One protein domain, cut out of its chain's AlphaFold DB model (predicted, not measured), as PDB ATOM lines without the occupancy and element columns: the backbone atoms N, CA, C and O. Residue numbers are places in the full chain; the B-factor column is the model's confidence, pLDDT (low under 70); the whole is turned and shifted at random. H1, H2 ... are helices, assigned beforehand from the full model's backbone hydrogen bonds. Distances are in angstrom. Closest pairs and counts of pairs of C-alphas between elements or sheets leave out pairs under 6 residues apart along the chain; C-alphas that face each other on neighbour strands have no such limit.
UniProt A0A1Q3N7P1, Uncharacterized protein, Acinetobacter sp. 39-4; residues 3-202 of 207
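AT A GLANCE: This is residues 3 to 202 of the 207 residues of an uncharacterized protein of Acinetobacter sp. 39-4 (UniProt A0A1Q3N7P1). A helical body is built on a long antiparallel hairpin, H4 and H5; the long helix H1 packs on H5 with residues 3 to 15 and then splays away from it. The short helices H2, H3, H6 and H7 gather about one end of this frame, H8 packs on H1, and H9 and H10 make an L-shaped corner on the side of H8 away from H1, with the looped stretch 146 to 166 running between H8 and H9. The printed part has 200 residues with ten named helices, H1 to H10 in chain order, and no named strand; its class is all helix. The whole is compact, with a radius of gyration of the C-alphas of 17.1 A and spans of 46 by 45 by 31 A.

IN THESE COORDINATES: H1, residues 3 to 29, begins at C-alpha 3 (307.995, 181.813, 259.029) and is 36.8 A long. H2 is residues 36 to 47 and H3 residues 53 to 56. H4, residues 63 to 82, is 29.9 A long, and H5, residues 87 to 109, is 32.8 A long, beginning at C-alpha 87 (307.050, 174.923, 255.529). H6 is residues 111 to 117, H7 residues 119 to 126, H8 residues 140 to 145 and H9 residues 167 to 180. H10, residues 182 to 200, is 27.4 A long and ends at C-alpha 200 (283.219, 191.732, 295.246).

HOW THE PARTS SIT: H1 touches the hub, H5, the same way at a steep tilt of 50 degrees, with Gly 7 and Gly 92 the closest C-alphas at 4.1 A. H2 touches H1 about perpendicular, at 89 degrees, with the C-alphas of Pro 27 and Phe 36 closest at 5.0 A. H3 touches H5, with the C-alphas of Tyr 55 and Ala 105 closest at 5.5 A. H4 and H5 form a hairpin at a shallow tilt of 13 degrees, opposite ways; their closest C-alphas, Phe 82 and Thr 90, are 6.0 A apart. H6 and H7 form a hairpin at 36 degrees, only just steep, with Lys 115 and Tyr 122 the closest C-alphas at 5.7 A. H7 touches H2, with the C-alphas of Arg 46 and His 125 closest at 6.0 A. H8 touches H1, with the C-alphas of Gly 13 and Phe 141 closest at 5.8 A, and H10, with those of Met 145 and Ala 184 closest at 6.0 A. H9 and H10 are close but not clearly touching, about perpendicular at 75 degrees, with the C-alphas of Arg 178 and Tyr 185 closest at 6.1 A. H1 and H10 are apart. Every O i to N i+4 pair is within hydrogen-bond range in H2, H5, H6, H8 and H10; the figures are 19 of 23 in H1, 14 of 16 in H4, 3 of 4 in H7 and 9 of 10 in H9, and H3 is too short for such a pair.

THE WHOLE: The two C-alphas farthest apart, those of Pro 84 and Gln 201, are 54.9 A apart. The printed part has no cut. The links H7 to H8 and H8 to H9 are long, with 13 and 21 residues. The mean pLDDT of the printed part is 96.5, and no printed residue is under 70.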
ATOM      1  N   GLY A   3     309.317 182.436 259.121       96.31
ATOM      2  CA  GLY A   3     307.995 181.813 259.029       96.31
ATOM      3  C   GLY A   3     307.525 181.141 260.320       96.31
ATOM      4  O   GLY A   3     306.349 181.233 260.636       96.31
ATOM      5  N   PHE A   4     308.420 180.530 261.104       98.06
ATOM      6  CA  PHE A   4     308.019 179.819 262.323       98.06
ATOM      7  C   PHE A   4     307.484 180.757 263.423       98.06
ATOM      8  O   PHE A   4     306.349 180.553 263.855       98.06
ATOM      9  N   PRO A   5     308.201 181.831 263.823       97.88
ATOM     10  CA  PRO A   5     307.638 182.847 264.717       97.88
ATOM     11  C   PRO A   5     306.327 183.462 264.211       97.88
ATOM     12  O   PRO A   5     305.407 183.663 265.001       97.88
ATOM     13  N   VAL A   6     306.214 183.716 262.901       98.38
ATOM     14  CA  VAL A   6     304.972 184.222 262.291       98.38
ATOM     15  C   VAL A   6     303.836 183.205 262.437       98.38
ATOM     16  O   VAL A   6     302.728 183.586 262.799       98.38
ATOM     17  N   GLY A   7     304.108 181.915 262.228       98.44
ATOM     18  CA  GLY A   7     303.139 180.836 262.423       98.44
ATOM     19  C   GLY A   7     302.631 180.757 263.861       98.44
ATOM     20  O   GLY A   7     301.429 180.648 264.070       98.44
ATOM     21  N   ILE A   8     303.510 180.904 264.857       98.50
ATOM     22  CA  ILE A   8     303.104 180.949 266.274       98.50
ATOM     23  C   ILE A   8     302.200 182.154 266.551       98.50
ATOM     24  O   ILE A   8     301.172 182.016 267.211       98.50
ATOM     25  N   PHE A   9     302.572 183.334 266.049       98.56
ATOM     26  CA  PHE A   9     301.769 184.542 266.224       98.56
ATOM     27  C   PHE A   9     300.378 184.399 265.591       98.56
ATOM     28  O   PHE A   9     299.379 184.711 266.234       98.56
ATOM     29  N   VAL A  10     300.303 183.854 264.371       98.56
ATOM     30  CA  VAL A  10     299.027 183.565 263.700       98.56
ATOM     31  C   VAL A  10     298.221 182.522 264.471       98.56
ATOM     32  O   VAL A  10     297.028 182.723 264.663       98.56
ATOM     33  N   ALA A  11     298.845 181.450 264.964       98.50
ATOM     34  CA  ALA A  11     298.151 180.433 265.751       98.50
ATOM     35  C   ALA A  11     297.494 181.023 267.011       98.50
ATOM     36  O   ALA A  11     296.344 180.702 267.286       98.50
ATOM     37  N   ASN A  12     298.169 181.933 267.724       98.69
ATOM     38  CA  ASN A  12     297.584 182.610 268.885       98.69
ATOM     39  C   ASN A  12     296.425 183.556 268.506       98.69
ATOM     40  O   ASN A  12     295.439 183.648 269.231       98.69
ATOM     41  N   GLY A  13     296.497 184.215 267.346       98.75
ATOM     42  CA  GLY A  13     295.373 185.004 266.828       98.75
ATOM     43  C   GLY A  13     294.166 184.152 266.437       98.75
ATOM     44  O   GLY A  13     293.027 184.519 266.724       98.75
ATOM     45  N   MET A  14     294.406 182.991 265.825       98.31
ATOM     46  CA  MET A  14     293.346 182.034 265.501       98.31
ATOM     47  C   MET A  14     292.746 181.416 266.765       98.31
ATOM     48  O   MET A  14     291.534 181.253 266.825       98.31
ATOM     49  N   GLU A  15     293.563 181.116 267.776       97.88
ATOM     50  CA  GLU A  15     293.117 180.678 269.103       97.88
ATOM     51  C   GLU A  15     292.124 181.683 269.700       97.88
ATOM     52  O   GLU A  15     290.991 181.307 269.987       97.88
ATOM     53  N   TRP A  16     292.491 182.968 269.763       98.75
ATOM     54  CA  TRP A  16     291.588 184.036 270.204       98.75
ATOM     55  C   TRP A  16     290.290 184.078 269.384       98.75
ATOM     56  O   TRP A  16     289.193 184.128 269.944       98.75
ATOM     57  N   TYR A  17     290.398 184.031 268.052       98.62
ATOM     58  CA  TYR A  17     289.246 184.141 267.156       98.62
ATOM     59  C   TYR A  17     288.286 182.958 267.292       98.62
ATOM     60  O   TYR A  17     287.085 183.165 267.456       98.62
ATOM     61  N   PHE A  18     288.789 181.724 267.228       98.06
ATOM     62  CA  PHE A  18     287.956 180.531 267.343       98.06
ATOM     63  C   PHE A  18     287.326 180.431 268.723       98.06
ATOM     64  O   PHE A  18     286.135 180.141 268.816       98.06
ATOM     65  N   HIS A  19     288.084 180.725 269.779       98.19
ATOM     66  CA  HIS A  19     287.560 180.648 271.132       98.19
ATOM     67  C   HIS A  19     286.419 181.649 271.339       98.19
ATOM     68  O   HIS A  19     285.327 181.263 271.750       98.19
ATOM     69  N   LYS A  20     286.609 182.906 270.933       98.00
ATOM     70  CA  LYS A  20     285.555 183.920 271.001       98.00
ATOM     71  C   LYS A  20     284.361 183.586 270.101       98.00
ATOM     72  O   LYS A  20     283.230 183.486 270.564       98.00
ATOM     73  N   VAL A  21     284.598 183.440 268.799       97.44
ATOM     74  CA  VAL A  21     283.521 183.425 267.796       97.44
ATOM     75  C   VAL A  21     282.835 182.068 267.733       97.44
ATOM     76  O   VAL A  21     281.610 181.994 267.716       97.44
ATOM     77  N   TRP A  22     283.608 180.985 267.698       96.56
ATOM     78  CA  TRP A  22     283.074 179.646 267.446       96.56
ATOM     79  C   TRP A  22     282.753 178.874 268.717       96.56
ATOM     80  O   TRP A  22     281.817 178.079 268.698       96.56
ATOM     81  N   LEU A  23     283.483 179.111 269.809       96.56
ATOM     82  CA  LEU A  23     283.275 178.382 271.061       96.56
ATOM     83  C   LEU A  23     282.402 179.133 272.081       96.56
ATOM     84  O   LEU A  23     281.809 178.480 272.935       96.56
ATOM     85  N   HIS A  24     282.252 180.461 271.967       95.69
ATOM     86  CA  HIS A  24     281.364 181.256 272.832       95.69
ATOM     87  C   HIS A  24     280.199 181.912 272.077       95.69
ATOM     88  O   HIS A  24     279.038 181.571 272.310       95.69
ATOM     89  N   GLU A  25     280.469 182.809 271.125       95.62
ATOM     90  CA  GLU A  25     279.416 183.598 270.460       95.62
ATOM     91  C   GLU A  25     278.468 182.757 269.589       95.62
ATOM     92  O   GLU A  25     277.268 183.033 269.514       95.62
ATOM     93  N   PHE A  26     278.983 181.741 268.896       96.06
ATOM     94  CA  PHE A  26     278.173 180.871 268.048       96.06
ATOM     95  C   PHE A  26     277.233 179.952 268.852       96.06
ATOM     96  O   PHE A  26     276.025 179.977 268.577       96.06
ATOM     97  N   PRO A  27     277.703 179.159 269.838       94.12
ATOM     98  CA  PRO A  27     276.836 178.258 270.597       94.12
ATOM     99  C   PRO A  27     275.851 178.973 271.532       94.12
ATOM    100  O   PRO A  27     274.794 178.400 271.805       94.12
ATOM    101  N   SER A  28     276.111 180.217 271.956       89.69
ATOM    102  CA  SER A  28     275.131 181.001 272.731       89.69
ATOM    103  C   SER A  28     273.838 181.262 271.940       89.69
ATOM    104  O   SER A  28     272.745 181.276 272.511       89.69
ATOM    105  N   LYS A  29     273.947 181.361 270.607       92.12
ATOM    106  CA  LYS A  29     272.818 181.491 269.665       92.12
ATOM    107  C   LYS A  29     272.367 180.156 269.067       92.12
ATOM    108  O   LYS A  29     271.223 180.035 268.643       92.12
ATOM    109  N   ASN A  30     273.244 179.150 269.039       93.38
ATOM    110  CA  ASN A  30     273.028 177.858 268.382       93.38
ATOM    111  C   ASN A  30     273.304 176.697 269.349       93.38
ATOM    112  O   ASN A  30     274.271 175.947 269.190       93.38
ATOM    113  N   ARG A  31     272.439 176.528 270.355       90.38
ATOM    114  CA  ARG A  31     272.649 175.563 271.454       90.38
ATOM    115  C   ARG A  31     272.710 174.093 271.023       90.38
ATOM    116  O   ARG A  31     273.288 173.281 271.728       90.38
ATOM    117  N   ASN A  32     272.168 173.759 269.851       92.19
ATOM    118  CA  ASN A  32     272.218 172.402 269.294       92.19
ATOM    119  C   ASN A  32     273.506 172.120 268.495       92.19
ATOM    120  O   ASN A  32     273.645 171.051 267.908       92.19
ATOM    121  N   SER A  33     274.428 173.084 268.410       92.81
ATOM    122  CA  SER A  33     275.692 172.907 267.696       92.81
ATOM    123  C   SER A  33     276.681 172.039 268.485       92.81
ATOM    124  O   SER A  33     276.659 172.049 269.718       92.81
ATOM    125  N   PRO A  34     277.620 171.347 267.810       91.25
ATOM    126  CA  PRO A  34     278.677 170.602 268.499       91.25
ATOM    127  C   PRO A  34     279.552 171.502 269.390       91.25
ATOM    128  O   PRO A  34     280.083 171.041 270.398       91.25
ATOM    129  N   PHE A  35     279.647 172.801 269.092       93.75
ATOM    130  CA  PHE A  35     280.407 173.765 269.893       93.75
ATOM    131  C   PHE A  35     279.782 174.069 271.260       93.75
ATOM    132  O   PHE A  35     280.479 174.555 272.143       93.75
ATOM    133  N   PHE A  36     278.504 173.735 271.487       93.56
ATOM    134  CA  PHE A  36     277.864 173.929 272.794       93.56
ATOM    135  C   PHE A  36     278.517 173.092 273.905       93.56
ATOM    136  O   PHE A  36     278.446 173.443 275.081       93.56
ATOM    137  N   THR A  37     279.225 172.026 273.527       93.12
ATOM    138  CA  THR A  37     280.057 171.234 274.440       93.12
ATOM    139  C   THR A  37     281.116 172.091 275.158       93.12
ATOM    140  O   THR A  37     281.400 171.850 276.327       93.12
ATOM    141  N   HIS A  38     281.582 173.190 274.551       94.69
ATOM    142  CA  HIS A  38     282.478 174.153 275.204       94.69
ATOM    143  C   HIS A  38     281.807 174.961 276.326       94.69
ATOM    144  O   HIS A  38     282.410 175.232 277.360       94.69
ATOM    145  N   ILE A  39     280.528 175.310 276.170       93.56
ATOM    146  CA  ILE A  39     279.759 175.987 277.229       93.56
ATOM    147  C   ILE A  39     279.536 175.035 278.416       93.56
ATOM    148  O   ILE A  39     279.589 175.448 279.577       93.56
ATOM    149  N   ALA A  40     279.327 173.743 278.139       91.38
ATOM    150  CA  ALA A  40     279.230 172.713 279.173       91.38
ATOM    151  C   ALA A  40     280.554 172.543 279.940       91.38
ATOM    152  O   ALA A  40     280.535 172.513 281.175       91.38
ATOM    153  N   HIS A  41     281.682 172.526 279.223       94.62
ATOM    154  CA  HIS A  41     283.027 172.560 279.796       94.62
ATOM    155  C   HIS A  41     283.201 173.753 280.751       94.62
ATOM    156  O   HIS A  41     283.582 173.570 281.905       94.62
ATOM    157  N   HIS A  42     282.825 174.963 280.321       95.31
ATOM    158  CA  HIS A  42     282.882 176.178 281.143       95.31
ATOM    159  C   HIS A  42     282.138 176.050 282.467       95.31
ATOM    160  O   HIS A  42     282.694 176.340 283.530       95.31
ATOM    161  N   LYS A  43     280.890 175.578 282.406       92.31
ATOM    162  CA  LYS A  43     280.064 175.354 283.595       92.31
ATOM    163  C   LYS A  43     280.701 174.324 284.528       92.31
ATOM    164  O   LYS A  43     280.756 174.558 285.732       92.31
ATOM    165  N   ARG A  44     281.169 173.190 283.993       92.75
ATOM    166  CA  ARG A  44     281.790 172.127 284.795       92.75
ATOM    167  C   ARG A  44     283.079 172.607 285.453       92.75
ATOM    168  O   ARG A  44     283.216 172.455 286.661       92.75
ATOM    169  N   ALA A  45     283.974 173.226 284.684       94.81
ATOM    170  CA  ALA A  45     285.229 173.759 285.192       94.81
ATOM    171  C   ALA A  45     284.976 174.760 286.325       94.81
ATOM    172  O   ALA A  45     285.570 174.629 287.387       94.81
ATOM    173  N   ARG A  46     284.042 175.707 286.165       93.81
ATOM    174  CA  ARG A  46     283.713 176.671 287.228       93.81
ATOM    175  C   ARG A  46     283.184 176.004 288.500       93.81
ATOM    176  O   ARG A  46     283.614 176.367 289.588       93.81
ATOM    177  N   LEU A  47     282.281 175.031 288.368       94.56
ATOM    178  CA  LEU A  47     281.706 174.311 289.514       94.56
ATOM    179  C   LEU A  47     282.721 173.424 290.251       94.56
ATOM    180  O   LEU A  47     282.500 173.097 291.412       94.56
ATOM    181  N   ASN A  48     283.817 173.063 289.585       96.38
ATOM    182  CA  ASN A  48     284.858 172.181 290.101       96.38
ATOM    183  C   ASN A  48     286.184 172.925 290.339       96.38
ATOM    184  O   ASN A  48     287.257 172.353 290.152       96.38
ATOM    185  N   ASP A  49     286.137 174.210 290.705       96.00
ATOM    186  CA  ASP A  49     287.326 175.022 291.010       96.00
ATOM    187  C   ASP A  49     288.390 175.003 289.897       96.00
ATOM    188  O   ASP A  49     289.595 174.892 290.146       96.00
ATOM    189  N   PHE A  50     287.927 175.137 288.650       97.56
ATOM    190  CA  PHE A  50     288.671 175.054 287.388       97.56
ATOM    191  C   PHE A  50     289.098 173.641 286.960       97.56
ATOM    192  O   PHE A  50     289.554 173.456 285.825       97.56
ATOM    193  N   HIS A  51     288.946 172.641 287.830       97.75
ATOM    194  CA  HIS A  51     289.324 171.273 287.519       97.75
ATOM    195  C   HIS A  51     288.354 170.621 286.534       97.75
ATOM    196  O   HIS A  51     287.134 170.750 286.646       97.75
ATOM    197  N   ASP A  52     288.904 169.874 285.581       95.81
ATOM    198  CA  ASP A  52     288.106 169.127 284.620       95.81
ATOM    199  C   ASP A  52     288.749 167.782 284.267       95.81
ATOM    200  O   ASP A  52     289.714 167.698 283.501       95.81
ATOM    201  N   GLU A  53     288.175 166.715 284.823       92.75
ATOM    202  CA  GLU A  53     288.597 165.330 284.607       92.75
ATOM    203  C   GLU A  53     288.353 164.834 283.176       92.75
ATOM    204  O   GLU A  53     289.002 163.877 282.750       92.75
ATOM    205  N   GLY A  54     287.500 165.512 282.393       91.94
ATOM    206  CA  GLY A  54     287.247 165.169 280.992       91.94
ATOM    207  C   GLY A  54     288.534 165.121 280.162       91.94
ATOM    208  O   GLY A  54     288.683 164.258 279.301       91.94
ATOM    209  N   TYR A  55     289.526 165.957 280.491       94.38
ATOM    210  CA  TYR A  55     290.842 165.955 279.837       94.38
ATOM    211  C   TYR A  55     291.698 164.712 280.109       94.38
ATOM    212  O   TYR A  55     292.665 164.474 279.378       94.38
ATOM    213  N   ALA A  56     291.363 163.908 281.121       93.62
ATOM    214  CA  ALA A  56     291.984 162.606 281.356       93.62
ATOM    215  C   ALA A  56     291.328 161.487 280.525       93.62
ATOM    216  O   ALA A  56     291.885 160.391 280.406       93.62
ATOM    217  N   GLU A  57     290.162 161.744 279.930       93.06
ATOM    218  CA  GLU A  57     289.399 160.743 279.199       93.06
ATOM    219  C   GLU A  57     289.842 160.589 277.736       93.06
ATOM    220  O   GLU A  57     290.451 161.452 277.092       93.06
ATOM    221  N   SER A  58     289.500 159.434 277.167       91.62
ATOM    222  CA  SER A  58     289.648 159.210 275.732       91.62
ATOM    223  C   SER A  58     288.645 160.057 274.954       91.62
ATOM    224  O   SER A  58     287.469 160.131 275.308       91.62
ATOM    225  N   MET A  59     289.069 160.583 273.802       94.06
ATOM    226  CA  MET A  59     288.174 161.308 272.894       94.06
ATOM    227  C   MET A  59     287.056 160.437 272.317       94.06
ATOM    228  O   MET A  59     286.088 160.960 271.796       94.06
ATOM    229  N   PHE A  60     287.168 159.111 272.402       93.69
ATOM    230  CA  PHE A  60     286.101 158.197 271.979       93.69
ATOM    231  C   PHE A  60     285.078 157.910 273.086       93.69
ATOM    232  O   PHE A  60     284.105 157.203 272.846       93.69
ATOM    233  N   LYS A  61     285.311 158.419 274.301       93.00
ATOM    234  CA  LYS A  61     284.409 158.277 275.454       93.00
ATOM    235  C   LYS A  61     283.761 159.599 275.861       93.00
ATOM    236  O   LYS A  61     282.683 159.580 276.439       93.00
ATOM    237  N   ASN A  62     284.395 160.719 275.522       93.06
ATOM    238  CA  ASN A  62     283.963 162.053 275.904       93.06
ATOM    239  C   ASN A  62     283.726 162.925 274.663       93.06
ATOM    240  O   ASN A  62     284.634 163.111 273.850       93.06
ATOM    241  N   SER A  63     282.513 163.463 274.516       91.31
ATOM    242  CA  SER A  63     282.118 164.266 273.352       91.31
ATOM    243  C   SER A  63     282.810 165.630 273.286       91.31
ATOM    244  O   SER A  63     283.089 166.105 272.187       91.31
ATOM    245  N   GLU A  64     283.147 166.243 274.423       92.31
ATOM    246  CA  GLU A  64     283.924 167.488 274.461       92.31
ATOM    247  C   GLU A  64     285.338 167.240 273.939       92.31
ATOM    248  O   GLU A  64     285.795 167.913 273.012       92.31
ATOM    249  N   MET A  65     285.988 166.185 274.440       95.25
ATOM    250  CA  MET A  65     287.322 165.791 273.980       95.25
ATOM    251  C   MET A  65     287.318 165.355 272.513       95.25
ATOM    252  O   MET A  65     288.288 165.601 271.792       95.25
ATOM    253  N   TYR A  66     286.241 164.707 272.057       95.38
ATOM    254  CA  TYR A  66     286.036 164.380 270.649       95.38
ATOM    255  C   TYR A  66     286.011 165.637 269.780       95.38
ATOM    256  O   TYR A  66     286.759 165.718 268.803       95.38
ATOM    257  N   ASN A  67     285.170 166.609 270.137       95.44
ATOM    258  CA  ASN A  67     284.964 167.822 269.354       95.44
ATOM    259  C   ASN A  67     286.227 168.680 269.303       95.44
ATOM    260  O   ASN A  67     286.636 169.086 268.215       95.44
ATOM    261  N   GLU A  68     286.885 168.905 270.444       95.81
ATOM    262  CA  GLU A  68     288.110 169.703 270.498       95.81
ATOM    263  C   GLU A  68     289.230 169.059 269.672       95.81
ATOM    264  O   GLU A  68     289.781 169.695 268.772       95.81
ATOM    265  N   LYS A  69     289.534 167.771 269.890       96.31
ATOM    266  CA  LYS A  69     290.594 167.096 269.122       96.31
ATOM    267  C   LYS A  69     290.268 167.005 267.636       96.31
ATOM    268  O   LYS A  69     291.167 167.193 266.819       96.31
ATOM    269  N   SER A  70     289.010 166.758 267.271       97.19
ATOM    270  CA  SER A  70     288.594 166.727 265.863       97.19
ATOM    271  C   SER A  70     288.765 168.094 265.199       97.19
ATOM    272  O   SER A  70     289.281 168.164 264.084       97.19
ATOM    273  N   ALA A  71     288.417 169.185 265.891       96.62
ATOM    274  CA  ALA A  71     288.648 170.540 265.400       96.62
ATOM    275  C   ALA A  71     290.147 170.829 265.219       96.62
ATOM    276  O   ALA A  71     290.553 171.330 264.172       96.62
ATOM    277  N   LEU A  72     290.989 170.444 266.184       97.81
ATOM    278  CA  LEU A  72     292.441 170.628 266.101       97.81
ATOM    279  C   LEU A  72     293.079 169.816 264.962       97.81
ATOM    280  O   LEU A  72     293.934 170.337 264.244       97.81
ATOM    281  N   ILE A  73     292.640 168.572 264.745       98.12
ATOM    282  CA  ILE A  73     293.060 167.750 263.598       98.12
ATOM    283  C   ILE A  73     292.619 168.404 262.283       98.12
ATOM    284  O   ILE A  73     293.412 168.489 261.344       98.12
ATOM    285  N   GLY A  74     291.385 168.914 262.222       98.12
ATOM    286  CA  GLY A  74     290.870 169.650 261.069       98.12
ATOM    287  C   GLY A  74     291.693 170.901 260.751       98.12
ATOM    288  O   GLY A  74     292.059 171.116 259.597       98.12
ATOM    289  N   LEU A  75     292.064 171.686 261.769       97.88
ATOM    290  CA  LEU A  75     292.942 172.852 261.615       97.88
ATOM    291  C   LEU A  75     294.339 172.457 261.132       97.88
ATOM    292  O   LEU A  75     294.896 173.123 260.258       97.88
ATOM    293  N   ALA A  76     294.896 171.357 261.646       98.00
ATOM    294  CA  ALA A  76     296.179 170.850 261.182       98.00
ATOM    295  C   ALA A  76     296.093 170.471 259.697       98.00
ATOM    296  O   ALA A  76     296.877 170.980 258.899       98.00
ATOM    297  N   ALA A  77     295.086 169.686 259.301       98.44
ATOM    298  CA  ALA A  77     294.856 169.312 257.908       98.44
ATOM    299  C   ALA A  77     294.677 170.537 256.994       98.44
ATOM    300  O   ALA A  77     295.327 170.621 255.952       98.44
ATOM    301  N   ALA A  78     293.873 171.518 257.415       98.00
ATOM    302  CA  ALA A  78     293.663 172.759 256.676       98.00
ATOM    303  C   ALA A  78     294.962 173.567 256.521       98.00
ATOM    304  O   ALA A  78     295.235 174.096 255.449       98.00
ATOM    305  N   SER A  79     295.803 173.629 257.557       97.44
ATOM    306  CA  SER A  79     297.079 174.357 257.502       97.44
ATOM    307  C   SER A  79     298.160 173.669 256.653       97.44
ATOM    308  O   SER A  79     299.106 174.328 256.208       97.44
ATOM    309  N   THR A  80     298.016 172.371 256.361       98.19
ATOM    310  CA  THR A  80     298.948 171.600 255.518       98.19
ATOM    311  C   THR A  80     299.054 172.155 254.098       98.19
ATOM    312  O   THR A  80     300.102 172.008 253.473       98.19
ATOM    313  N   ILE A  81     298.030 172.858 253.597       97.88
ATOM    314  CA  ILE A  81     298.063 173.482 252.262       97.88
ATOM    315  C   ILE A  81     299.240 174.457 252.092       97.88
ATOM    316  O   ILE A  81     299.719 174.658 250.981       97.88
ATOM    317  N   PHE A  82     299.728 175.046 253.191       97.62
ATOM    318  CA  PHE A  82     300.854 175.978 253.172       97.62
ATOM    319  C   PHE A  82     302.219 175.277 253.123       97.62
ATOM    320  O   PHE A  82     303.216 175.929 252.815       97.62
ATOM    321  N   LEU A  83     302.288 173.970 253.398       97.69
ATOM    322  CA  LEU A  83     303.543 173.228 253.541       97.69
ATOM    323  C   LEU A  83     304.481 173.346 252.320       97.69
ATOM    324  O   LEU A  83     305.675 173.552 252.546       97.69
ATOM    325  N   PRO A  84     304.004 173.290 251.055       97.88
ATOM    326  CA  PRO A  84     304.889 173.370 249.889       97.88
ATOM    327  C   PRO A  84     305.570 174.733 249.706       97.88
ATOM    328  O   PRO A  84     306.649 174.801 249.124       97.88
ATOM    329  N   VAL A  85     304.951 175.817 250.187       97.56
ATOM    330  CA  VAL A  85     305.413 177.199 249.945       97.56
ATOM    331  C   VAL A  85     305.964 177.879 251.196       97.56
ATOM    332  O   VAL A  85     306.808 178.767 251.104       97.56
ATOM    333  N   ALA A  86     305.512 177.468 252.380       97.81
ATOM    334  CA  ALA A  86     305.855 178.090 253.651       97.81
ATOM    335  C   ALA A  86     306.035 177.041 254.771       97.81
ATOM    336  O   ALA A  86     305.381 177.125 255.813       97.81
ATOM    337  N   PRO A  87     306.964 176.076 254.629       97.75
ATOM    338  CA  PRO A  87     307.050 174.923 255.529       97.75
ATOM    339  C   PRO A  87     307.309 175.295 256.994       97.75
ATOM    340  O   PRO A  87     306.753 174.688 257.904       97.75
ATOM    341  N   PHE A  88     308.102 176.338 257.248       98.25
ATOM    342  CA  PHE A  88     308.361 176.802 258.614       98.25
ATOM    343  C   PHE A  88     307.172 177.549 259.220       98.25
ATOM    344  O   PHE A  88     306.987 177.495 260.430       98.25
ATOM    345  N   PHE A  89     306.359 178.214 258.396       98.44
ATOM    346  CA  PHE A  89     305.093 178.791 258.844       98.44
ATOM    347  C   PHE A  89     304.104 177.689 259.222       98.44
ATOM    348  O   PHE A  89     303.582 177.711 260.334       98.44
ATOM    349  N   THR A  90     303.946 176.667 258.373       98.56
ATOM    350  CA  THR A  90     303.140 175.475 258.684       98.56
ATOM    351  C   THR A  90     303.620 174.779 259.956       98.56
ATOM    352  O   THR A  90     302.809 174.457 260.817       98.56
ATOM    353  N   ALA A  91     304.935 174.621 260.143       98.56
ATOM    354  CA  ALA A  91     305.492 174.066 261.376       98.56
ATOM    355  C   ALA A  91     305.147 174.915 262.616       98.56
ATOM    356  O   ALA A  91     304.876 174.362 263.681       98.56
ATOM    357  N   GLY A  92     305.117 176.246 262.483       98.62
ATOM    358  CA  GLY A  92     304.668 177.153 263.544       98.62
ATOM    359  C   GLY A  92     303.186 176.975 263.885       98.62
ATOM    360  O   GLY A  92     302.834 176.955 265.063       98.62
ATOM    361  N   LEU A  93     302.329 176.774 262.876       98.69
ATOM    362  CA  LEU A  93     300.907 176.470 263.074       98.69
ATOM    363  C   LEU A  93     300.704 175.112 263.758       98.69
ATOM    364  O   LEU A  93     299.969 175.034 264.738       98.69
ATOM    365  N   TYR A  94     301.397 174.061 263.308       98.69
ATOM    366  CA  TYR A  94     301.350 172.741 263.949       98.69
ATOM    367  C   TYR A  94     301.801 172.796 265.406       98.69
ATOM    368  O   TYR A  94     301.145 172.226 266.279       98.69
ATOM    369  N   TYR A  95     302.891 173.517 265.679       98.69
ATOM    370  CA  TYR A  95     303.333 173.763 267.044       98.69
ATOM    371  C   TYR A  95     302.248 174.474 267.858       98.69
ATOM    372  O   TYR A  95     301.974 174.059 268.979       98.69
ATOM    373  N   GLY A  96     301.608 175.506 267.299       98.50
ATOM    374  CA  GLY A  96     300.512 176.228 267.945       98.50
ATOM    375  C   GLY A  96     299.338 175.319 268.315       98.50
ATOM    376  O   GLY A  96     298.924 175.312 269.469       98.50
ATOM    377  N   ILE A  97     298.868 174.492 267.375       98.50
ATOM    378  CA  ILE A  97     297.762 173.537 267.570       98.50
ATOM    379  C   ILE A  97     298.093 172.522 268.672       98.50
ATOM    380  O   ILE A  97     297.301 172.300 269.588       98.50
ATOM    381  N   TRP A  98     299.281 171.918 268.613       98.56
ATOM    382  CA  TRP A  98     299.728 170.971 269.636       98.56
ATOM    383  C   TRP A  98     299.884 171.638 271.007       98.56
ATOM    384  O   TRP A  98     299.468 171.085 272.029       98.56
ATOM    385  N   ASN A  99     300.483 172.831 271.039       98.62
ATOM    386  CA  ASN A  99     300.722 173.564 272.272       98.62
ATOM    387  C   ASN A  99     299.411 174.029 272.913       98.62
ATOM    388  O   ASN A  99     299.311 173.978 274.134       98.62
ATOM    389  N   TYR A 100     298.411 174.410 272.111       98.62
ATOM    390  CA  TYR A 100     297.058 174.705 272.574       98.62
ATOM    391  C   TYR A 100     296.481 173.524 273.351       98.62
ATOM    392  O   TYR A 100     296.265 173.660 274.550       98.62
ATOM    393  N   TRP A 101     296.368 172.343 272.730       98.12
ATOM    394  CA  TRP A 101     295.835 171.150 273.402       98.12
ATOM    395  C   TRP A 101     296.587 170.837 274.698       98.12
ATOM    396  O   TRP A 101     295.997 170.634 275.757       98.12
ATOM    397  N   LYS A 102     297.921 170.820 274.620       98.12
ATOM    398  CA  LYS A 102     298.779 170.493 275.759       98.12
ATOM    399  C   LYS A 102     298.578 171.464 276.923       98.12
ATOM    400  O   LYS A 102     298.521 171.028 278.070       98.12
ATOM    401  N   VAL A 103     298.561 172.766 276.647       98.44
ATOM    402  CA  VAL A 103     298.430 173.801 277.680       98.44
ATOM    403  C   VAL A 103     297.009 173.833 278.225       98.44
ATOM    404  O   VAL A 103     296.858 173.929 279.440       98.44
ATOM    405  N   HIS A 104     296.002 173.697 277.366       98.31
ATOM    406  CA  HIS A 104     294.597 173.667 277.753       98.31
ATOM    407  C   HIS A 104     294.313 172.507 278.714       98.31
ATOM    408  O   HIS A 104     293.983 172.733 279.879       98.31
ATOM    409  N   ALA A 105     294.597 171.278 278.272       97.88
ATOM    410  CA  ALA A 105     294.384 170.070 279.061       97.88
ATOM    411  C   ALA A 105     295.163 170.100 280.378       97.88
ATOM    412  O   ALA A 105     294.618 169.814 281.442       97.88
ATOM    413  N   LYS A 106     296.441 170.507 280.338       98.19
ATOM    414  CA  LYS A 106     297.244 170.626 281.559       98.19
ATOM    415  C   LYS A 106     296.652 171.641 282.535       98.19
ATOM    416  O   LYS A 106     296.711 171.405 283.733       98.19
ATOM    417  N   SER A 107     296.133 172.765 282.044       98.06
ATOM    418  CA  SER A 107     295.603 173.822 282.909       98.06
ATOM    419  C   SER A 107     294.385 173.334 283.695       98.06
ATOM    420  O   SER A 107     294.289 173.609 284.884       98.06
ATOM    421  N   HIS A 108     293.509 172.552 283.068       98.25
ATOM    422  CA  HIS A 108     292.350 171.978 283.751       98.25
ATOM    423  C   HIS A 108     292.676 170.769 284.632       98.25
ATOM    424  O   HIS A 108     292.054 170.575 285.674       98.25
ATOM    425  N   LEU A 109     293.674 169.965 284.264       98.00
ATOM    426  CA  LEU A 109     294.130 168.854 285.104       98.00
ATOM    427  C   LEU A 109     294.957 169.327 286.313       98.00
ATOM    428  O   LEU A 109     295.017 168.625 287.317       98.00
ATOM    429  N   ASP A 110     295.569 170.513 286.234       98.12
ATOM    430  CA  ASP A 110     296.359 171.141 287.299       98.12
ATOM    431  C   ASP A 110     295.978 172.634 287.449       98.12
ATOM    432  O   ASP A 110     296.654 173.521 286.907       98.12
ATOM    433  N   PRO A 111     294.894 172.939 288.195       97.75
ATOM    434  CA  PRO A 111     294.443 174.314 288.417       97.75
ATOM    435  C   PRO A 111     295.490 175.222 289.073       97.75
ATOM    436  O   PRO A 111     295.545 176.418 288.788       97.75
ATOM    437  N   GLU A 112     296.363 174.676 289.923       97.38
ATOM    438  CA  GLU A 112     297.429 175.450 290.568       97.38
ATOM    439  C   GLU A 112     298.517 175.862 289.572       97.38
ATOM    440  O   GLU A 112     299.042 176.980 289.640       97.38
ATOM    441  N   TYR A 113     298.834 175.000 288.604       97.31
ATOM    442  CA  TYR A 113     299.636 175.392 287.452       97.31
ATOM    443  C   TYR A 113     298.950 176.503 286.653       97.31
ATOM    444  O   TYR A 113     299.613 177.490 286.324       97.31
ATOM    445  N   ALA A 114     297.647 176.386 286.378       97.31
ATOM    446  CA  ALA A 114     296.907 177.383 285.608       97.31
ATOM    447  C   ALA A 114     296.924 178.762 286.280       97.31
ATOM    448  O   ALA A 114     297.414 179.716 285.677       97.31
ATOM    449  N   LYS A 115     296.542 178.851 287.564       96.56
ATOM    450  CA  LYS A 115     296.556 180.098 288.356       96.56
ATOM    451  C   LYS A 115     297.892 180.840 288.313       96.56
ATOM    452  O   LYS A 115     297.919 182.065 288.409       96.56
ATOM    453  N   LYS A 116     299.007 180.103 288.230       95.44
ATOM    454  CA  LYS A 116     300.371 180.653 288.320       95.44
ATOM    455  C   LYS A 116     301.026 180.902 286.967       95.44
ATOM    456  O   LYS A 116     301.877 181.780 286.854       95.44
ATOM    457  N   ARG A 117     300.745 180.062 285.968       96.00
ATOM    458  CA  ARG A 117     301.483 180.041 284.693       96.00
ATOM    459  C   ARG A 117     300.641 180.472 283.509       96.00
ATOM    460  O   ARG A 117     301.217 181.004 282.564       96.00
ATOM    461  N   ILE A 118     299.336 180.232 283.572       97.56
ATOM    462  CA  ILE A 118     298.360 180.534 282.524       97.56
ATOM    463  C   ILE A 118     297.179 181.302 283.163       97.56
ATOM    464  O   ILE A 118     296.025 180.884 283.047       97.56
ATOM    465  N   PRO A 119     297.452 182.399 283.901       97.38
ATOM    466  CA  PRO A 119     296.444 183.096 284.696       97.38
ATOM    467  C   PRO A 119     295.296 183.633 283.845       97.38
ATOM    468  O   PRO A 119     294.165 183.607 284.291       97.38
ATOM    469  N   TRP A 120     295.546 184.045 282.600       98.12
ATOM    470  CA  TRP A 120     294.498 184.515 281.690       98.12
ATOM    471  C   TRP A 120     293.459 183.429 281.370       98.12
ATOM    472  O   TRP A 120     292.273 183.731 281.342       98.12
ATOM    473  N   HIS A 121     293.874 182.168 281.196       98.19
ATOM    474  CA  HIS A 121     292.936 181.061 280.972       98.19
ATOM    475  C   HIS A 121     292.215 180.685 282.268       98.19
ATOM    476  O   HIS A 121     291.033 180.376 282.254       98.19
ATOM    477  N   TYR A 122     292.897 180.769 283.413       98.06
ATOM    478  CA  TYR A 122     292.226 180.620 284.704       98.06
ATOM    479  C   TYR A 122     291.153 181.699 284.903       98.06
ATOM    480  O   TYR A 122     290.002 181.391 285.205       98.06
ATOM    481  N   ASP A 123     291.515 182.957 284.656       97.44
ATOM    482  CA  ASP A 123     290.622 184.104 284.736       97.44
ATOM    483  C   ASP A 123     289.413 183.899 283.813       97.44
ATOM    484  O   ASP A 123     288.289 184.019 284.275       97.44
ATOM    485  N   HIS A 124     289.621 183.484 282.557       97.75
ATOM    486  CA  HIS A 124     288.553 183.184 281.592       97.75
ATOM    487  C   HIS A 124     287.408 182.335 282.169       97.75
ATOM    488  O   HIS A 124     286.238 182.591 281.894       97.75
ATOM    489  N   HIS A 125     287.729 181.339 282.998       97.00
ATOM    490  CA  HIS A 125     286.725 180.490 283.634       97.00
ATOM    491  C   HIS A 125     286.258 180.996 284.997       97.00
ATOM    492  O   HIS A 125     285.147 180.661 285.401       97.00
ATOM    493  N   MET A 126     287.074 181.758 285.727       96.06
ATOM    494  CA  MET A 126     286.870 182.002 287.162       96.06
ATOM    495  C   MET A 126     286.561 183.464 287.522       96.06
ATOM    496  O   MET A 126     286.236 183.744 288.672       96.06
ATOM    497  N   THR A 127     286.630 184.402 286.574       93.56
ATOM    498  CA  THR A 127     286.218 185.807 286.773       93.56
ATOM    499  C   THR A 127     284.713 186.007 286.653       93.56
ATOM    500  O   THR A 127     284.003 185.103 286.221       93.56
ATOM    501  N   SER A 128     284.185 187.192 286.984       93.12
ATOM    502  CA  SER A 128     282.735 187.410 286.859       93.12
ATOM    503  C   SER A 128     282.265 187.270 285.410       93.12
ATOM    504  O   SER A 128     281.200 186.717 285.149       93.12
ATOM    505  N   ASN A 129     283.090 187.725 284.467       93.44
ATOM    506  CA  ASN A 129     282.846 187.693 283.039       93.44
ATOM    507  C   ASN A 129     283.658 186.586 282.359       93.44
ATOM    508  O   ASN A 129     284.880 186.685 282.262       93.44
ATOM    509  N   GLN A 130     282.967 185.572 281.834       93.12
ATOM    510  CA  GLN A 130     283.570 184.516 281.005       93.12
ATOM    511  C   GLN A 130     283.659 184.903 279.521       93.12
ATOM    512  O   GLN A 130     284.292 184.206 278.734       93.12
ATOM    513  N   ASN A 131     283.085 186.049 279.134       95.62
ATOM    514  CA  ASN A 131     283.186 186.619 277.792       95.62
ATOM    515  C   ASN A 131     284.410 187.551 277.646       95.62
ATOM    516  O   ASN A 131     284.315 188.676 277.144       95.62
ATOM    517  N   ALA A 132     285.565 187.102 278.138       97.00
ATOM    518  CA  ALA A 132     286.853 187.798 278.129       97.00
ATOM    519  C   ALA A 132     288.002 186.779 278.222       97.00
ATOM    520  O   ALA A 132     287.748 185.621 278.526       97.00
ATOM    521  N   ASN A 133     289.255 187.207 278.027       98.12
ATOM    522  CA  ASN A 133     290.443 186.344 278.141       98.12
ATOM    523  C   ASN A 133     290.397 185.107 277.215       98.12
ATOM    524  O   ASN A 133     290.457 183.969 277.666       98.12
ATOM    525  N   TRP A 134     290.255 185.319 275.908       98.44
ATOM    526  CA  TRP A 134     289.996 184.248 274.941       98.44
ATOM    527  C   TRP A 134     291.220 183.400 274.599       98.44
ATOM    528  O   TRP A 134     291.085 182.315 274.039       98.44
ATOM    529  N   CYS A 135     292.430 183.880 274.862       98.50
ATOM    530  CA  CYS A 135     293.609 183.073 274.612       98.50
ATOM    531  C   CYS A 135     293.784 182.024 275.719       98.50
ATOM    532  O   CYS A 135     293.486 182.259 276.880       98.50
ATOM    533  N   VAL A 136     294.358 180.885 275.365       98.25
ATOM    534  CA  VAL A 136     294.765 179.792 276.248       98.25
ATOM    535  C   VAL A 136     296.288 179.729 276.363       98.25
ATOM    536  O   VAL A 136     296.825 179.650 277.463       98.25
ATOM    537  N   THR A 137     297.037 179.811 275.262       98.06
ATOM    538  CA  THR A 137     298.492 179.571 275.276       98.06
ATOM    539  C   THR A 137     299.309 180.790 275.682       98.06
ATOM    540  O   THR A 137     300.302 180.657 276.409       98.06
ATOM    541  N   LYS A 138     298.921 181.971 275.194       98.12
ATOM    542  CA  LYS A 138     299.544 183.271 275.469       98.12
ATOM    543  C   LYS A 138     298.496 184.379 275.364       98.12
ATOM    544  O   LYS A 138     297.735 184.353 274.411       98.12
ATOM    545  N   PRO A 139     298.503 185.407 276.222       98.31
ATOM    546  CA  PRO A 139     297.455 186.431 276.229       98.31
ATOM    547  C   PRO A 139     297.638 187.498 275.133       98.31
ATOM    548  O   PRO A 139     297.092 188.593 275.245       98.31
ATOM    549  N   TRP A 140     298.448 187.255 274.092       98.62
ATOM    550  CA  TRP A 140     298.882 188.324 273.182       98.62
ATOM    551  C   TRP A 140     297.701 188.977 272.476       98.62
ATOM    552  O   TRP A 140     297.591 190.203 272.482       98.62
ATOM    553  N   PHE A 141     296.799 188.174 271.908       98.75
ATOM    554  CA  PHE A 141     295.617 188.712 271.244       98.75
ATOM    555  C   PHE A 141     294.576 189.261 272.220       98.75
ATOM    556  O   PHE A 141     293.861 190.184 271.848       98.75
ATOM    557  N   ASP A 142     294.562 188.839 273.487       98.69
ATOM    558  CA  ASP A 142     293.751 189.521 274.500       98.69
ATOM    559  C   ASP A 142     294.238 190.941 274.787       98.69
ATOM    560  O   ASP A 142     293.428 191.859 274.932       98.69
ATOM    561  N   TYR A 143     295.556 191.155 274.799       98.62
ATOM    562  CA  TYR A 143     296.126 192.497 274.902       98.62
ATOM    563  C   TYR A 143     295.939 193.321 273.625       98.62
ATOM    564  O   TYR A 143     295.640 194.511 273.710       98.62
ATOM    565  N   ILE A 144     296.104 192.715 272.445       98.69
ATOM    566  CA  ILE A 144     295.942 193.404 271.154       98.69
ATOM    567  C   ILE A 144     294.485 193.826 270.938       98.69
ATOM    568  O   ILE A 144     294.229 194.956 270.523       98.69
ATOM    569  N   MET A 145     293.538 192.938 271.246       98.56
ATOM    570  CA  MET A 145     292.108 193.145 271.008       98.56
ATOM    571  C   MET A 145     291.383 193.806 272.186       98.56
ATOM    572  O   MET A 145     290.201 194.122 272.068       98.56
ATOM    573  N   GLY A 146     292.068 194.043 273.308       98.25
ATOM    574  CA  GLY A 146     291.495 194.710 274.477       98.25
ATOM    575  C   GLY A 146     290.532 193.835 275.287       98.25
ATOM    576  O   GLY A 146     289.645 194.362 275.955       98.25
ATOM    577  N   THR A 147     290.668 192.510 275.208       98.31
ATOM    578  CA  THR A 147     289.785 191.526 275.861       98.31
ATOM    579  C   THR A 147     290.376 190.915 277.130       98.31
ATOM    580  O   THR A 147     289.725 190.075 277.747       98.31
ATOM    581  N   ARG A 148     291.577 191.335 277.551       98.19
ATOM    582  CA  ARG A 148     292.168 190.917 278.831       98.19
ATOM    583  C   ARG A 148     291.405 191.533 280.018       98.19
ATOM    584  O   ARG A 148     291.161 192.736 280.040       98.19
ATOM    585  N   VAL A 149     291.087 190.721 281.024       97.56
ATOM    586  CA  VAL A 149     290.442 191.088 282.298       97.56
ATOM    587  C   VAL A 149     291.191 190.439 283.453       97.56
ATOM    588  O   VAL A 149     291.192 189.216 283.560       97.56
ATOM    589  N   MET A 150     291.820 191.249 284.309       95.00
ATOM    590  CA  MET A 150     292.738 190.783 285.359       95.00
ATOM    591  C   MET A 150     292.118 190.945 286.749       95.00
ATOM    592  O   MET A 150     291.792 192.057 287.166       95.00
ATOM    593  N   THR A 151     291.994 189.867 287.517       89.06
ATOM    594  CA  THR A 151     291.426 189.935 288.874       89.06
ATOM    595  C   THR A 151     292.339 189.270 289.897       89.06
ATOM    596  O   THR A 151     293.436 188.819 289.586       89.06
ATOM    597  N   ASN A 152     291.906 189.257 291.156       90.38
ATOM    598  CA  ASN A 152     292.641 188.664 292.268       90.38
ATOM    599  C   ASN A 152     292.436 187.143 292.406       90.38
ATOM    600  O   ASN A 152     292.903 186.574 293.391       90.38
ATOM    601  N   VAL A 153     291.751 186.491 291.459       90.81
ATOM    602  CA  VAL A 153     291.534 185.031 291.482       90.81
ATOM    603  C   VAL A 153     292.757 184.241 290.994       90.81
ATOM    604  O   VAL A 153     292.870 183.049 291.278       90.81
ATOM    605  N   SER A 154     293.696 184.893 290.298       93.38
ATOM    606  CA  SER A 154     294.932 184.296 289.776       93.38
ATOM    607  C   SER A 154     296.147 185.224 289.942       93.38
ATOM    608  O   SER A 154     296.035 186.356 290.420       93.38
ATOM    609  N   ILE A 155     297.340 184.743 289.571       94.62
ATOM    610  CA  ILE A 155     298.569 185.549 289.577       94.62
ATOM    611  C   ILE A 155     298.743 186.202 288.209       94.62
ATOM    612  O   ILE A 155     299.297 185.594 287.297       94.62
ATOM    613  N   THR A 156     298.310 187.455 288.078       94.19
ATOM    614  CA  THR A 156     298.409 188.209 286.824       94.19
ATOM    615  C   THR A 156     299.848 188.314 286.307       94.19
ATOM    616  O   THR A 156     300.797 188.567 287.051       94.19
ATOM    617  N   GLU A 157     300.003 188.156 284.996       96.06
ATOM    618  CA  GLU A 157     301.252 188.364 284.284       96.06
ATOM    619  C   GLU A 157     301.740 189.822 284.368       96.06
ATOM    620  O   GLU A 157     300.970 190.778 284.333       96.06
ATOM    621  N   THR A 158     303.056 190.016 284.453       95.75
ATOM    622  CA  THR A 158     303.660 191.351 284.630       95.75
ATOM    623  C   THR A 158     303.823 192.132 283.324       95.75
ATOM    624  O   THR A 158     304.119 193.331 283.334       95.75
ATOM    625  N   ASN A 159     303.672 191.461 282.181       96.94
ATOM    626  CA  ASN A 159     303.843 192.034 280.852       96.94
ATOM    627  C   ASN A 159     302.999 191.286 279.811       96.94
ATOM    628  O   ASN A 159     302.767 190.084 279.968       96.94
ATOM    629  N   PRO A 160     302.612 191.946 278.704       97.12
ATOM    630  CA  PRO A 160     301.689 191.379 277.721       97.12
ATOM    631  C   PRO A 160     302.262 190.196 276.937       97.12
ATOM    632  O   PRO A 160     301.518 189.491 276.264       97.12
ATOM    633  N   LEU A 161     303.577 189.958 277.002       96.88
ATOM    634  CA  LEU A 161     304.208 188.800 276.368       96.88
ATOM    635  C   LEU A 161     304.122 187.539 277.241       96.88
ATOM    636  O   LEU A 161     304.366 186.440 276.734       96.88
ATOM    637  N   ALA A 162     303.777 187.689 278.527       96.12
ATOM    638  CA  ALA A 162     303.739 186.624 279.523       96.12
ATOM    639  C   ALA A 162     305.042 185.802 279.557       96.12
ATOM    640  O   ALA A 162     305.037 184.566 279.457       96.12
ATOM    641  N   ILE A 163     306.178 186.500 279.638       95.00
ATOM    642  CA  ILE A 163     307.516 185.910 279.780       95.00
ATOM    643  C   ILE A 163     308.295 186.620 280.887       95.00
ATOM    644  O   ILE A 163     308.122 187.817 281.105       95.00
ATOM    645  N   ASN A 164     309.177 185.894 281.572       94.06
ATOM    646  CA  ASN A 164     310.072 186.501 282.553       94.06
ATOM    647  C   ASN A 164     311.168 187.301 281.834       94.06
ATOM    648  O   ASN A 164     311.782 186.799 280.890       94.06
ATOM    649  N   MET A 165     311.424 188.531 282.278       95.94
ATOM    650  CA  MET A 165     312.467 189.386 281.720       95.94
ATOM    651  C   MET A 165     313.029 190.356 282.773       95.94
ATOM    652  O   MET A 165     312.375 190.628 283.781       95.94
ATOM    653  N   PRO A 166     314.234 190.923 282.566       97.69
ATOM    654  CA  PRO A 166     314.777 191.933 283.467       97.69
ATOM    655  C   PRO A 166     313.856 193.156 283.587       97.69
ATOM    656  O   PRO A 166     313.345 193.654 282.582       97.69
ATOM    657  N   LYS A 167     313.720 193.714 284.800       97.50
ATOM    658  CA  LYS A 167     312.798 194.833 285.100       97.50
ATOM    659  C   LYS A 167     312.947 196.041 284.166       97.50
ATOM    660  O   LYS A 167     311.968 196.724 283.881       97.50
ATOM    661  N   TRP A 168     314.161 196.342 283.702       97.44
ATOM    662  CA  TRP A 168     314.396 197.468 282.791       97.44
ATOM    663  C   TRP A 168     313.788 197.229 281.400       97.44
ATOM    664  O   TRP A 168     313.302 198.177 280.783       97.44
ATOM    665  N   LEU A 169     313.794 195.981 280.920       97.75
ATOM    666  CA  LEU A 169     313.218 195.595 279.636       97.75
ATOM    667  C   LEU A 169     311.697 195.510 279.746       97.75
ATOM    668  O   LEU A 169     311.000 196.053 278.895       97.75
ATOM    669  N   GLU A 170     311.196 194.936 280.840       97.88
ATOM    670  CA  GLU A 170     309.761 194.838 281.122       97.88
ATOM    671  C   GLU A 170     309.077 196.205 281.099       97.88
ATOM    672  O   GLU A 170     308.081 196.399 280.402       97.88
ATOM    673  N   LYS A 171     309.673 197.198 281.772       97.88
ATOM    674  CA  LYS A 171     309.175 198.580 281.760       97.88
ATOM    675  C   LYS A 171     309.078 199.149 280.345       97.88
ATOM    676  O   LYS A 171     308.107 199.833 280.034       97.88
ATOM    677  N   ARG A 172     310.063 198.870 279.483       98.00
ATOM    678  CA  ARG A 172     310.055 199.329 278.084       98.00
ATOM    679  C   ARG A 172     308.983 198.615 277.269       98.00
ATOM    680  O   ARG A 172     308.257 199.286 276.546       98.00
ATOM    681  N   VAL A 173     308.856 197.295 277.413       97.88
ATOM    682  CA  VAL A 173     307.818 196.501 276.736       97.88
ATOM    683  C   VAL A 173     306.428 197.013 277.112       97.88
ATOM    684  O   VAL A 173     305.638 197.321 276.225       97.88
ATOM    685  N   ASN A 174     306.160 197.200 278.405       97.88
ATOM    686  CA  ASN A 174     304.871 197.694 278.895       97.88
ATOM    687  C   ASN A 174     304.571 199.118 278.408       97.88
ATOM    688  O   ASN A 174     303.456 199.398 277.966       97.88
ATOM    689  N   LEU A 175     305.568 200.011 278.436       98.12
ATOM    690  CA  LEU A 175     305.426 201.377 277.928       98.12
ATOM    691  C   LEU A 175     305.100 201.391 276.430       98.12
ATOM    692  O   LEU A 175     304.184 202.091 275.999       98.12
ATOM    693  N   VAL A 176     305.842 200.618 275.635       98.25
ATOM    694  CA  VAL A 176     305.639 200.530 274.185       98.25
ATOM    695  C   VAL A 176     304.275 199.924 273.872       98.25
ATOM    696  O   VAL A 176     303.553 200.481 273.050       98.25
ATOM    697  N   ALA A 177     303.878 198.849 274.552       97.81
ATOM    698  CA  ALA A 177     302.585 198.211 274.328       97.81
ATOM    699  C   ALA A 177     301.417 199.173 274.606       97.81
ATOM    700  O   ALA A 177     300.544 199.328 273.753       97.81
ATOM    701  N   ARG A 178     301.447 199.899 275.735       97.88
ATOM    702  CA  ARG A 178     300.439 200.927 276.060       97.88
ATOM    703  C   ARG A 178     300.424 202.079 275.051       97.88
ATOM    704  O   ARG A 178     299.357 202.589 274.729       97.88
ATOM    705  N   ARG A 179     301.588 202.473 274.520       98.12
ATOM    706  CA  ARG A 179     301.692 203.533 273.503       98.12
ATOM    707  C   ARG A 179     301.160 203.100 272.134       98.12
ATOM    708  O   ARG A 179     300.567 203.920 271.442       98.12
ATOM    709  N   LEU A 180     301.399 201.853 271.734       98.31
ATOM    710  CA  LEU A 180     300.963 201.324 270.438       98.31
ATOM    711  C   LEU A 180     299.473 200.958 270.426       98.31
ATOM    712  O   LEU A 180     298.828 201.082 269.391       98.31
ATOM    713  N   LEU A 181     298.926 200.530 271.567       98.12
ATOM    714  CA  LEU A 181     297.558 200.019 271.686       98.12
ATOM    715  C   LEU A 181     296.732 200.789 272.740       98.12
ATOM    716  O   LEU A 181     296.115 200.167 273.607       98.12
ATOM    717  N   PRO A 182     296.669 202.134 272.699       98.12
ATOM    718  CA  PRO A 182     296.088 202.923 273.787       98.12
ATOM    719  C   PRO A 182     294.608 202.603 274.031       98.12
ATOM    720  O   PRO A 182     294.176 202.523 275.176       98.12
ATOM    721  N   LYS A 183     293.838 202.357 272.961       98.38
ATOM    722  CA  LYS A 183     292.418 201.980 273.064       98.38
ATOM    723  C   LYS A 183     292.231 200.609 273.713       98.38
ATOM    724  O   LYS A 183     291.365 200.461 274.566       98.38
ATOM    725  N   ALA A 184     293.056 199.632 273.334       98.31
ATOM    726  CA  ALA A 184     292.983 198.283 273.886       98.31
ATOM    727  C   ALA A 184     293.301 198.299 275.386       98.31
ATOM    728  O   ALA A 184     292.555 197.738 276.176       98.31
ATOM    729  N   TYR A 185     294.345 199.026 275.799       98.44
ATOM    730  CA  TYR A 185     294.686 199.161 277.217       98.44
ATOM    731  C   TYR A 185     293.644 199.939 278.022       98.44
ATOM    732  O   TYR A 185     293.356 199.546 279.147       98.44
ATOM    733  N   ALA A 186     293.032 200.981 277.453       98.38
ATOM    734  CA  ALA A 186     291.914 201.661 278.106       98.38
ATOM    735  C   ALA A 186     290.727 200.706 278.336       98.38
ATOM    736  O   ALA A 186     290.138 200.708 279.415       98.38
ATOM    737  N   GLN A 187     290.417 199.850 277.354       98.25
ATOM    738  CA  GLN A 187     289.368 198.838 277.480       98.25
ATOM    739  C   GLN A 187     289.711 197.783 278.539       98.25
ATOM    740  O   GLN A 187     288.858 197.427 279.346       98.25
ATOM    741  N   ILE A 188     290.959 197.312 278.563       98.31
ATOM    742  CA  ILE A 188     291.454 196.340 279.549       98.31
ATOM    743  C   ILE A 188     291.352 196.906 280.966       98.31
ATOM    744  O   ILE A 188     290.844 196.226 281.857       98.31
ATOM    745  N   ASP A 189     291.805 198.147 281.171       97.94
ATOM    746  CA  ASP A 189     291.765 198.812 282.474       97.94
ATOM    747  C   ASP A 189     290.296 198.983 282.938       97.94
ATOM    748  O   ASP A 189     289.971 198.656 284.081       97.94
ATOM    749  N   ALA A 190     289.385 199.392 282.042       97.69
ATOM    750  CA  ALA A 190     287.956 199.539 282.342       97.69
ATOM    751  C   ALA A 190     287.259 198.200 282.649       97.69
ATOM    752  O   ALA A 190     286.577 198.075 283.668       97.69
ATOM    753  N   ASN A 191     287.457 197.180 281.807       96.31
ATOM    754  CA  ASN A 191     286.858 195.858 282.003       96.31
ATOM    755  C   ASN A 191     287.361 195.206 283.294       96.31
ATOM    756  O   ASN A 191     286.587 194.587 284.016       96.31
ATOM    757  N   THR A 192     288.648 195.377 283.602       96.75
ATOM    758  CA  THR A 192     289.260 194.878 284.836       96.75
ATOM    759  C   THR A 192     288.622 195.508 286.073       96.75
ATOM    760  O   THR A 192     288.268 194.794 287.008       96.75
ATOM    761  N   GLN A 193     288.437 196.831 286.087       96.50
ATOM    762  CA  GLN A 193     287.783 197.517 287.207       96.50
ATOM    763  C   GLN A 193     286.341 197.038 287.403       96.50
ATOM    764  O   GLN A 193     285.937 196.749 288.530       96.50
ATOM    765  N   PHE A 194     285.593 196.920 286.306       95.44
ATOM    766  CA  PHE A 194     284.213 196.446 286.329       95.44
ATOM    767  C   PHE A 194     284.104 195.006 286.851       95.44
ATOM    768  O   PHE A 194     283.307 194.728 287.743       95.44
ATOM    769  N   ASP A 195     284.947 194.099 286.359       95.69
ATOM    770  CA  ASP A 195     284.909 192.693 286.764       95.69
ATOM    771  C   ASP A 195     285.295 192.500 288.240       95.69
ATOM    772  O   ASP A 195     284.630 191.778 288.980       95.69
ATOM    773  N   GLN A 196     286.303 193.235 288.720       95.31
ATOM    774  CA  GLN A 196     286.664 193.234 290.139       95.31
ATOM    775  C   GLN A 196     285.525 193.734 291.036       95.31
ATOM    776  O   GLN A 196     285.373 193.249 292.159       95.31
ATOM    777  N   GLN A 197     284.733 194.703 290.572       95.56
ATOM    778  CA  GLN A 197     283.553 195.162 291.298       95.56
ATOM    779  C   GLN A 197     282.481 194.067 291.362       95.56
ATOM    780  O   GLN A 197     281.981 193.791 292.453       95.56
ATOM    781  N   ASN A 198     282.178 193.416 290.239       95.50
ATOM    782  CA  ASN A 198     281.209 192.319 290.189       95.50
ATOM    783  C   ASN A 198     281.613 191.161 291.104       95.50
ATOM    784  O   ASN A 198     280.794 190.699 291.894       95.50
ATOM    785  N   LEU A 199     282.887 190.756 291.076       92.12
ATOM    786  CA  LEU A 199     283.404 189.704 291.955       92.12
ATOM    787  C   LEU A 199     283.210 190.039 293.440       92.12
ATOM    788  O   LEU A 199     282.779 189.188 294.211       92.12
ATOM    789  N   ARG A 200     283.460 191.290 293.854       93.06
ATOM    790  CA  ARG A 200     283.219 191.732 295.246       93.06
ATOM    791  C   ARG A 200     281.742 191.701 295.635       93.06
ATOM    792  O   ARG A 200     281.435 191.608 296.819       93.06
ATOM    793  N   GLN A 201     280.852 191.821 294.658       94.94
ATOM    794  CA  GLN A 201     279.404 191.797 294.843       94.94
ATOM    795  C   GLN A 201     278.804 190.394 294.655       94.94
ATOM    796  O   GLN A 201     277.598 190.236 294.822       94.94
ATOM    797  N   GLY A 202     279.616 189.384 294.318       91.12
ATOM    798  CA  GLY A 202     279.136 188.035 294.002       91.12
ATOM    799  C   GLY A 202     278.291 187.974 292.726       91.12
ATOM    800  O   GLY A 202     277.430 187.107 292.603       91.12
TER     801      GLY A 202